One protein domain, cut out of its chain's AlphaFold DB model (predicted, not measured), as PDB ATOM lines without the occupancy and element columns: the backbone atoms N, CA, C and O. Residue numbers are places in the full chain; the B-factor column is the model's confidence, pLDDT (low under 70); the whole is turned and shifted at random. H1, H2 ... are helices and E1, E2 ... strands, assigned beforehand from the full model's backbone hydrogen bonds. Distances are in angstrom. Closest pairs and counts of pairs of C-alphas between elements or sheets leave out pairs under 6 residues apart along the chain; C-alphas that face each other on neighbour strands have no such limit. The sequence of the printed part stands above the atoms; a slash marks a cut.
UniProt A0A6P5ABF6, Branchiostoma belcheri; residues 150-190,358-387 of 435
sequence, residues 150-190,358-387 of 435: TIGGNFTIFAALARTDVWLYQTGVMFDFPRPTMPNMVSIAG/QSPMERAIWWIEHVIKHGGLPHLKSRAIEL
ATOM      1  N   THR A 150     293.965 267.987  77.930       48.22
ATOM      2  CA  THR A 150     295.082 267.058  78.052       48.22
ATOM      3  C   THR A 150     295.314 266.321  76.736       48.22
ATOM      4  O   THR A 150     294.367 265.909  76.063       48.22
ATOM      5  N   ILE A 151     296.577 266.161  76.346       52.53
ATOM      6  CA  ILE A 151     296.996 265.354  75.193       52.53
ATOM      7  C   ILE A 151     297.362 263.965  75.738       52.53
ATOM      8  O   ILE A 151     298.527 263.600  75.831       52.53
ATOM      9  N   GLY A 152     296.342 263.219  76.176       48.22
ATOM     10  CA  GLY A 152     296.498 261.910  76.822       48.22
ATOM     11  C   GLY A 152     296.936 261.989  78.296       48.22
ATOM     12  O   GLY A 152     297.917 262.637  78.650       48.22
ATOM     13  N   GLY A 153     296.206 261.310  79.187       68.62
ATOM     14  CA  GLY A 153     296.510 261.296  80.627       68.62
ATOM     15  C   GLY A 153     296.450 262.684  81.290       68.62
ATOM     16  O   GLY A 153     295.603 263.504  80.935       68.62
ATOM     17  N   ASN A 154     297.357 262.937  82.244       61.25
ATOM     18  CA  ASN A 154     297.513 264.212  82.970       61.25
ATOM     19  C   ASN A 154     298.373 265.251  82.216       61.25
ATOM     20  O   ASN A 154     298.768 266.263  82.792       61.25
ATOM     21  N   PHE A 155     298.711 265.011  80.947       69.38
ATOM     22  CA  PHE A 155     299.622 265.875  80.202       69.38
ATOM     23  C   PHE A 155     298.869 267.044  79.566       69.38
ATOM     24  O   PHE A 155     298.069 266.844  78.654       69.38
ATOM     25  N   THR A 156     299.077 268.265  80.058       81.56
ATOM     26  CA  THR A 156     298.380 269.467  79.573       81.56
ATOM     27  C   THR A 156     299.008 270.001  78.286       81.56
ATOM     28  O   THR A 156     300.182 269.752  78.014       81.56
ATOM     29  N   ILE A 157     298.254 270.787  77.507       77.00
ATOM     30  CA  ILE A 157     298.826 271.541  76.376       77.00
ATOM     31  C   ILE A 157     300.017 272.379  76.848       77.00
ATOM     32  O   ILE A 157     301.074 272.291  76.246       77.00
ATOM     33  N   PHE A 158     299.902 273.115  77.957       75.81
ATOM     34  CA  PHE A 158     301.013 273.917  78.480       75.81
ATOM     35  C   PHE A 158     302.260 273.085  78.791       75.81
ATOM     36  O   PHE A 158     303.364 273.501  78.453       75.81
ATOM     37  N   ALA A 159     302.094 271.888  79.362       78.19
ATOM     38  CA  ALA A 159     303.208 270.972  79.588       78.19
ATOM     39  C   ALA A 159     303.824 270.480  78.268       78.19
ATOM     40  O   ALA A 159     305.041 270.325  78.187       78.19
ATOM     41  N   ALA A 160     303.011 270.272  77.227       82.50
ATOM     42  CA  ALA A 160     303.499 269.960  75.886       82.50
ATOM     43  C   ALA A 160     304.338 271.112  75.325       82.50
ATOM     44  O   ALA A 160     305.496 270.902  74.982       82.50
ATOM     45  N   LEU A 161     303.786 272.331  75.325       82.00
ATOM     46  CA  LEU A 161     304.449 273.531  74.812       82.00
ATOM     47  C   LEU A 161     305.763 273.822  75.559       82.00
ATOM     48  O   LEU A 161     306.774 274.117  74.934       82.00
ATOM     49  N   ALA A 162     305.779 273.680  76.887       79.50
ATOM     50  CA  ALA A 162     306.977 273.878  77.705       79.50
ATOM     51  C   ALA A 162     308.081 272.847  77.406       79.50
ATOM     52  O   ALA A 162     309.276 273.136  77.520       79.50
ATOM     53  N   ARG A 163     307.703 271.623  77.024       81.31
ATOM     54  CA  ARG A 163     308.650 270.538  76.739       81.31
ATOM     55  C   ARG A 163     309.144 270.522  75.300       81.31
ATOM     56  O   ARG A 163     310.217 269.972  75.093       81.31
ATOM     57  N   THR A 164     308.446 271.163  74.367       88.12
ATOM     58  CA  THR A 164     308.843 271.268  72.958       88.12
ATOM     59  C   THR A 164     310.290 271.744  72.805       88.12
ATOM     60  O   THR A 164     310.655 272.814  73.299       88.12
ATOM     61  N   ASP A 165     311.108 270.950  72.112       90.81
ATOM     62  CA  ASP A 165     312.486 271.313  71.774       90.81
ATOM     63  C   ASP A 165     312.528 272.335  70.643       90.81
ATOM     64  O   ASP A 165     313.173 273.362  70.805       90.81
ATOM     65  N   VAL A 166     311.796 272.091  69.550       93.94
ATOM     66  CA  VAL A 166     311.746 272.944  68.350       93.94
ATOM     67  C   VAL A 166     310.306 273.195  67.922       93.94
ATOM     68  O   VAL A 166     309.473 272.289  67.915       93.94
ATOM     69  N   TRP A 167     310.029 274.429  67.517       92.94
ATOM     70  CA  TRP A 167     308.750 274.876  66.993       92.94
ATOM     71  C   TRP A 167     308.859 275.118  65.498       92.94
ATOM     72  O   TRP A 167     309.444 276.110  65.076       92.94
ATOM     73  N   LEU A 168     308.254 274.241  64.700       94.12
ATOM     74  CA  LEU A 168     308.029 274.513  63.286       94.12
ATOM     75  C   LEU A 168     306.732 275.309  63.153       94.12
ATOM     76  O   LEU A 168     305.672 274.833  63.565       94.12
ATOM     77  N   TYR A 169     306.801 276.518  62.607       90.81
ATOM     78  CA  TYR A 169     305.626 277.378  62.470       90.81
ATOM     79  C   TYR A 169     305.499 277.951  61.061       90.81
ATOM     80  O   TYR A 169     306.477 278.155  60.351       90.81
ATOM     81  N   GLN A 170     304.261 278.179  60.633       88.31
ATOM     82  CA  GLN A 170     303.943 278.446  59.232       88.31
ATOM     83  C   GLN A 170     304.134 279.915  58.817       88.31
ATOM     84  O   GLN A 170     304.150 280.197  57.622       88.31
ATOM     85  N   THR A 171     304.271 280.851  59.757       88.25
ATOM     86  CA  THR A 171     304.422 282.286  59.459       88.25
ATOM     87  C   THR A 171     305.860 282.651  59.111       88.25
ATOM     88  O   THR A 171     306.803 282.012  59.574       88.25
ATOM     89  N   GLY A 172     306.041 283.654  58.252       86.06
ATOM     90  CA  GLY A 172     307.352 284.102  57.769       86.06
ATOM     91  C   GLY A 172     307.555 285.601  57.957       86.06
ATOM     92  O   GLY A 172     306.613 286.325  58.280       86.06
ATOM     93  N   VAL A 173     308.776 286.076  57.710       86.25
ATOM     94  CA  VAL A 173     309.156 287.499  57.848       86.25
ATOM     95  C   VAL A 173     308.308 288.423  56.971       86.25
ATOM     96  O   VAL A 173     307.968 289.538  57.357       86.25
ATOM     97  N   MET A 174     307.879 287.920  55.813       89.81
ATOM     98  CA  MET A 174     306.993 288.651  54.920       89.81
ATOM     99  C   MET A 174     305.527 288.582  55.323       89.81
ATOM    100  O   MET A 174     304.748 289.226  54.647       89.81
ATOM    101  N   PHE A 175     305.131 287.894  56.398       92.44
ATOM    102  CA  PHE A 175     303.761 287.914  56.934       92.44
ATOM    103  C   PHE A 175     303.680 288.529  58.340       92.44
ATOM    104  O   PHE A 175     302.840 289.391  58.588       92.44
ATOM    105  N   ASP A 176     304.573 288.155  59.254       90.75
ATOM    106  CA  ASP A 176     304.586 288.687  60.621       90.75
ATOM    107  C   ASP A 176     305.200 290.091  60.681       90.75
ATOM    108  O   ASP A 176     306.012 290.470  59.838       90.75
ATOM    109  N   PHE A 177     304.830 290.886  61.683       91.75
ATOM    110  CA  PHE A 177     305.613 292.079  62.013       91.75
ATOM    111  C   PHE A 177     306.942 291.673  62.669       91.75
ATOM    112  O   PHE A 177     306.991 290.623  63.324       91.75
ATOM    113  N   PRO A 178     308.012 292.480  62.526       90.81
ATOM    114  CA  PRO A 178     309.290 292.210  63.175       90.81
ATOM    115  C   PRO A 178     309.118 291.989  64.681       90.81
ATOM    116  O   PRO A 178     308.502 292.800  65.373       90.81
ATOM    117  N   ARG A 179     309.652 290.875  65.186       89.94
ATOM    118  CA  ARG A 179     309.589 290.507  66.604       89.94
ATOM    119  C   ARG A 179     310.763 289.609  66.994       89.94
ATOM    120  O   ARG A 179     311.255 288.876  66.136       89.94
ATOM    121  N   PRO A 180     311.173 289.602  68.273       90.00
ATOM    122  CA  PRO A 180     312.119 288.615  68.773       90.00
ATOM    123  C   PRO A 180     311.559 287.197  68.620       90.00
ATOM    124  O   PRO A 180     310.408 286.927  68.972       90.00
ATOM    125  N   THR A 181     312.386 286.283  68.121       89.19
ATOM    126  CA  THR A 181     312.081 284.852  68.023       89.19
ATOM    127  C   THR A 181     313.151 284.062  68.755       89.19
ATOM    128  O   THR A 181     314.336 284.374  68.651       89.19
ATOM    129  N   MET A 182     312.745 283.031  69.495       89.81
ATOM    130  CA  MET A 182     313.709 282.143  70.146       89.81
ATOM    131  C   MET A 182     314.460 281.308  69.096       89.81
ATOM    132  O   MET A 182     313.865 280.975  68.069       89.81
ATOM    133  N   PRO A 183     315.718 280.897  69.346       91.94
ATOM    134  CA  PRO A 183     316.501 280.097  68.399       91.94
ATOM    135  C   PRO A 183     315.848 278.764  68.018       91.94
ATOM    136  O   PRO A 183     316.109 278.225  66.949       91.94
ATOM    137  N   ASN A 184     314.982 278.230  68.883       92.06
ATOM    138  CA  ASN A 184     314.230 277.013  68.620       92.06
ATOM    139  C   ASN A 184     312.897 277.227  67.885       92.06
ATOM    140  O   ASN A 184     312.120 276.282  67.747       92.06
ATOM    141  N   MET A 185     312.596 278.446  67.443       92.81
ATOM    142  CA  MET A 185     311.433 278.747  66.618       92.81
ATOM    143  C   MET A 185     311.872 278.860  65.165       92.81
ATOM    144  O   MET A 185     312.523 279.819  64.764       92.81
ATOM    145  N   VAL A 186     311.462 277.889  64.360       93.75
ATOM    146  CA  VAL A 186     311.868 277.749  62.966       93.75
ATOM    147  C   VAL A 186     310.668 277.989  62.062       93.75
ATOM    148  O   VAL A 186     309.700 277.223  62.049       93.75
ATOM    149  N   SER A 187     310.748 279.052  61.268       92.38
ATOM    150  CA  SER A 187     309.749 279.329  60.240       92.38
ATOM    151  C   SER A 187     309.858 278.319  59.096       92.38
ATOM    152  O   SER A 187     310.926 278.148  58.504       92.38
ATOM    153  N   ILE A 188     308.728 277.710  58.750       93.00
ATOM    154  CA  ILE A 188     308.510 276.879  57.558       93.00
ATOM    155  C   ILE A 188     307.468 277.538  56.637       93.00
ATOM    156  O   ILE A 188     306.606 276.877  56.056       93.00
ATOM    157  N   ALA A 189     307.495 278.867  56.542       88.81
ATOM    158  CA  ALA A 189     306.570 279.619  55.702       88.81
ATOM    159  C   ALA A 189     306.690 279.255  54.222       88.81
ATOM    160  O   ALA A 189     307.791 279.102  53.702       88.81
ATOM    161  N   GLY A 190     305.544 279.124  53.550       81.81
ATOM    162  CA  GLY A 190     305.475 278.705  52.148       81.81
ATOM    163  C   GLY A 190     305.435 277.188  51.930       81.81
ATOM    164  O   GLY A 190     305.242 276.770  50.800       81.81
ATOM    165  N   GLN A 358     316.977 277.707  51.817       90.81
ATOM    166  CA  GLN A 358     316.521 276.322  51.879       90.81
ATOM    167  C   GLN A 358     315.018 276.307  51.668       90.81
ATOM    168  O   GLN A 358     314.327 277.191  52.200       90.81
ATOM    169  N   SER A 359     314.505 275.278  50.989       90.06
ATOM    170  CA  SER A 359     313.060 275.114  50.894       90.06
ATOM    171  C   SER A 359     312.453 274.913  52.295       90.06
ATOM    172  O   SER A 359     313.101 274.360  53.196       90.06
ATOM    173  N   PRO A 360     311.197 275.335  52.517       91.56
ATOM    174  CA  PRO A 360     310.549 275.186  53.818       91.56
ATOM    175  C   PRO A 360     310.510 273.735  54.316       91.56
ATOM    176  O   PRO A 360     310.615 273.494  55.518       91.56
ATOM    177  N   MET A 361     310.387 272.770  53.397       91.50
ATOM    178  CA  MET A 361     310.321 271.351  53.735       91.50
ATOM    179  C   MET A 361     311.696 270.763  54.061       91.50
ATOM    180  O   MET A 361     311.820 270.051  55.052       91.50
ATOM    181  N   GLU A 362     312.741 271.098  53.300       93.81
ATOM    182  CA  GLU A 362     314.111 270.677  53.636       93.81
ATOM    183  C   GLU A 362     314.532 271.220  55.000       93.81
ATOM    184  O   GLU A 362     315.080 270.485  55.818       93.81
ATOM    185  N   ARG A 363     314.196 272.483  55.289       94.94
ATOM    186  CA  ARG A 363     314.423 273.090  56.604       94.94
ATOM    187  C   ARG A 363     313.692 272.324  57.707       94.94
ATOM    188  O   ARG A 363     314.288 272.037  58.742       94.94
ATOM    189  N   ALA A 364     312.421 271.979  57.494       95.06
ATOM    190  CA  ALA A 364     311.640 271.199  58.450       95.06
ATOM    191  C   ALA A 364     312.290 269.837  58.736       95.06
ATOM    192  O   ALA A 364     312.493 269.484  59.897       95.06
ATOM    193  N   ILE A 365     312.647 269.100  57.679       95.50
ATOM    194  CA  ILE A 365     313.285 267.781  57.764       95.50
ATOM    195  C   ILE A 365     314.604 267.885  58.522       95.50
ATOM    196  O   ILE A 365     314.799 267.158  59.492       95.50
ATOM    197  N   TRP A 366     315.457 268.840  58.149       96.75
ATOM    198  CA  TRP A 366     316.752 269.034  58.788       96.75
ATOM    199  C   TRP A 366     316.616 269.261  60.296       96.75
ATOM    200  O   TRP A 366     317.295 268.603  61.080       96.75
ATOM    201  N   TRP A 367     315.700 270.136  60.727       96.50
ATOM    202  CA  TRP A 367     315.487 270.402  62.153       96.50
ATOM    203  C   TRP A 367     314.922 269.195  62.903       96.50
ATOM    204  O   TRP A 367     315.332 268.934  64.033       96.50
ATOM    205  N   ILE A 368     314.014 268.437  62.283       95.25
ATOM    206  CA  ILE A 368     313.478 267.199  62.864       95.25
ATOM    207  C   ILE A 368     314.601 266.169  63.045       95.25
ATOM    208  O   ILE A 368     314.768 265.626  64.139       95.25
ATOM    209  N   GLU A 369     315.398 265.929  62.005       96.62
ATOM    210  CA  GLU A 369     316.533 265.004  62.048       96.62
ATOM    211  C   GLU A 369     317.588 265.451  63.062       96.62
ATOM    212  O   GLU A 369     318.119 264.623  63.798       96.62
ATOM    213  N   HIS A 370     317.846 266.757  63.161       95.81
ATOM    214  CA  HIS A 370     318.785 267.326  64.122       95.81
ATOM    215  C   HIS A 370     318.342 267.071  65.572       95.81
ATOM    216  O   HIS A 370     319.137 266.596  66.384       95.81
ATOM    217  N   VAL A 371     317.064 267.298  65.894       95.44
ATOM    218  CA  VAL A 371     316.514 266.999  67.230       95.44
ATOM    219  C   VAL A 371     316.630 265.508  67.552       95.44
ATOM    220  O   VAL A 371     317.062 265.153  68.651       95.44
ATOM    221  N   ILE A 372     316.278 264.634  66.602       94.56
ATOM    222  CA  ILE A 372     316.338 263.175  66.784       94.56
ATOM    223  C   ILE A 372     317.783 262.713  67.000       94.56
ATOM    224  O   ILE A 372     318.055 261.963  67.935       94.56
ATOM    225  N   LYS A 373     318.715 263.187  66.166       95.88
ATOM    226  CA  LYS A 373     320.137 262.820  66.206       95.88
ATOM    227  C   LYS A 373     320.791 263.157  67.546       95.88
ATOM    228  O   LYS A 373     321.667 262.422  67.990       95.88
ATOM    229  N   HIS A 374     320.381 264.256  68.175       94.69
ATOM    230  CA  HIS A 374     320.998 264.761  69.402       94.69
ATOM    231  C   HIS A 374     320.180 264.492  70.675       94.69
ATOM    232  O   HIS A 374     320.635 264.820  71.767       94.69
ATOM    233  N   GLY A 375     319.009 263.851  70.562       88.56
ATOM    234  CA  GLY A 375     318.185 263.478  71.715       88.56
ATOM    235  C   GLY A 375     317.540 264.665  72.446       88.56
ATOM    236  O   GLY A 375     317.276 264.562  73.642       88.56
ATOM    237  N   GLY A 376     317.294 265.777  71.741       89.19
ATOM    238  CA  GLY A 376     316.756 267.033  72.292       89.19
ATOM    239  C   GLY A 376     317.721 268.219  72.167       89.19
ATOM    240  O   GLY A 376     318.896 268.044  71.853       89.19
ATOM    241  N   LEU A 377     317.229 269.446  72.395       90.88
ATOM    242  CA  LEU A 377     318.003 270.688  72.189       90.88
ATOM    243  C   LEU A 377     317.811 271.700  73.338       90.88
ATOM    244  O   LEU A 377     317.343 272.820  73.116       90.88
ATOM    245  N   PRO A 378     318.191 271.362  74.586       89.12
ATOM    246  CA  PRO A 378     317.930 272.214  75.752       89.12
ATOM    247  C   PRO A 378     318.617 273.586  75.680       89.12
ATOM    248  O   PRO A 378     318.113 274.553  76.239       89.12
ATOM    249  N   HIS A 379     319.740 273.690  74.964       90.81
ATOM    250  CA  HIS A 379     320.496 274.932  74.788       90.81
ATOM    251  C   HIS A 379     319.798 275.959  73.877       90.81
ATOM    252  O   HIS A 379     320.172 277.126  73.895       90.81
ATOM    253  N   LEU A 380     318.780 275.556  73.104       91.50
ATOM    254  CA  LEU A 380     317.981 276.471  72.274       91.50
ATOM    255  C   LEU A 380     316.697 276.943  72.971       91.50
ATOM    256  O   LEU A 380     315.984 277.801  72.446       91.50
ATOM    257  N   LYS A 381     316.381 276.381  74.142       88.06
ATOM    258  CA  LYS A 381     315.170 276.698  74.901       88.06
ATOM    259  C   LYS A 381     315.421 277.857  75.857       88.06
ATOM    260  O   LYS A 381     316.486 277.979  76.456       88.06
ATOM    261  N   SER A 382     314.396 278.683  76.059       86.12
ATOM    262  CA  SER A 382     314.444 279.700  77.109       86.12
ATOM    263  C   SER A 382     314.397 279.043  78.487       86.12
ATOM    264  O   SER A 382     313.465 278.292  78.785       86.12
ATOM    265  N   ARG A 383     315.346 279.398  79.359       85.25
ATOM    266  CA  ARG A 383     315.308 279.032  80.785       85.25
ATOM    267  C   ARG A 383     314.132 279.663  81.530       85.25
ATOM    268  O   ARG A 383     313.760 279.166  82.584       85.25
ATOM    269  N   ALA A 384     313.492 280.687  80.959       85.31
ATOM    270  CA  ALA A 384     312.319 281.323  81.553       85.31
ATOM    271  C   ALA A 384     311.150 280.347  81.784       85.31
ATOM    272  O   ALA A 384     310.344 280.565  82.680       85.31
ATOM    273  N   ILE A 385     311.076 279.256  81.010       81.50
ATOM    274  CA  ILE A 385     310.039 278.219  81.138       81.50
ATOM    275  C   ILE A 385     310.207 277.398  82.429       81.50
ATOM    276  O   ILE A 385     309.242 276.828  82.932       81.50
ATOM    277  N   GLU A 386     311.424 277.334  82.967       84.19
ATOM    278  CA  GLU A 386     311.752 276.579  84.182       84.19
ATOM    279  C   GLU A 386     311.662 277.445  85.445       84.19
ATOM    280  O   GLU A 386     311.715 276.916  86.556       84.19
ATOM    281  N   LEU A 387     311.519 278.768  85.293       89.06
ATOM    282  CA  LEU A 387     311.480 279.681  86.426       89.06
ATOM    283  C   LEU A 387     310.159 279.548  87.196       89.06
ATOM    284  O   LEU A 387     309.078 279.548  86.595       89.06
TER     285      LEU A 387
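AT A GLANCE: This is residues 150 to 190 and 358 to 387 of the 435 residues of a protein of Branchiostoma belcheri (UniProt A0A6P5ABF6). A tiny ribbon of two parallel strands, E1 and E2, lies in the middle of a loosely built domain, with the long helix H2 over one face of it through residues 360 to 368. The link from E1 to E2 swings out as a wide loop, of which residues 176 to 181 stick out, and the short helices H1 and H3 come near each other away from H2; residues 152 to 157 also stick out. The printed part has 71 residues, with three named helices and two named strands in the order H1, E1, E2, H2, H3. The class is mostly helix, although under half of the residues are in named elements. The whole is only just loose, close to compact, with a radius of gyration of the C-alphas of 13.6 A and spans of 37 by 30 by 25 A.

IN THESE COORDINATES: H1 is residues 157 to 163, 9.9 A from first to last C-alpha, and begins at C-alpha 157 at (298.826, 271.541, 76.376). E1 is residues 167 to 169, 6.0 A long, and E2 is residues 185 to 187, 6.6 A long. H2 is residues 360 to 374, 21.5 A long, from C-alpha 360 at (310.549, 275.186, 53.818). H3 is residues 383 to 386, 5.5 A long, and ends at C-alpha 386 at (311.752, 276.579, 84.182).

HOW THE PARTS SIT: E1 and E2 are parallel neighbours, with 27 degrees between their directions. The C-alphas of Trp 167 and Met 185, which face each other, are 4.7 A apart. N 186 and O 167 are within hydrogen-bond range at 2.8 A, and N 169 and O 186 at 3.0 A. The closest C-alphas of E1 and H2 are those of Leu 168 and Ala 364, 6.9 A apart. The closest of E2 and H2 are those of Ser 187 and Pro 360, 7.7 A apart. H1 and H3 are close but not clearly touching; their closest C-alphas, of Ala 162 and Ile 385, are 6.3 A apart. H1 and H2 are apart, and so are H2 and H3. In H1 and H2 every O i to N i+4 pair is within hydrogen-bond range; H3, four residues, is too short for such a pair.

THE WHOLE: The two C-alphas farthest apart are those of Gly 153 and Met 174, at 39.0 A. Residues 191 to 357 are cut out, and C-alphas 190 and 358 are 11.3 A apart across the cut. The link from H1 to E1 is tight, that from H2 to H3 is short, and that from E1 to E2, 15 residues, is long. The mean pLDDT of the printed part is 86.9, and residues 150 to 155 are under 70.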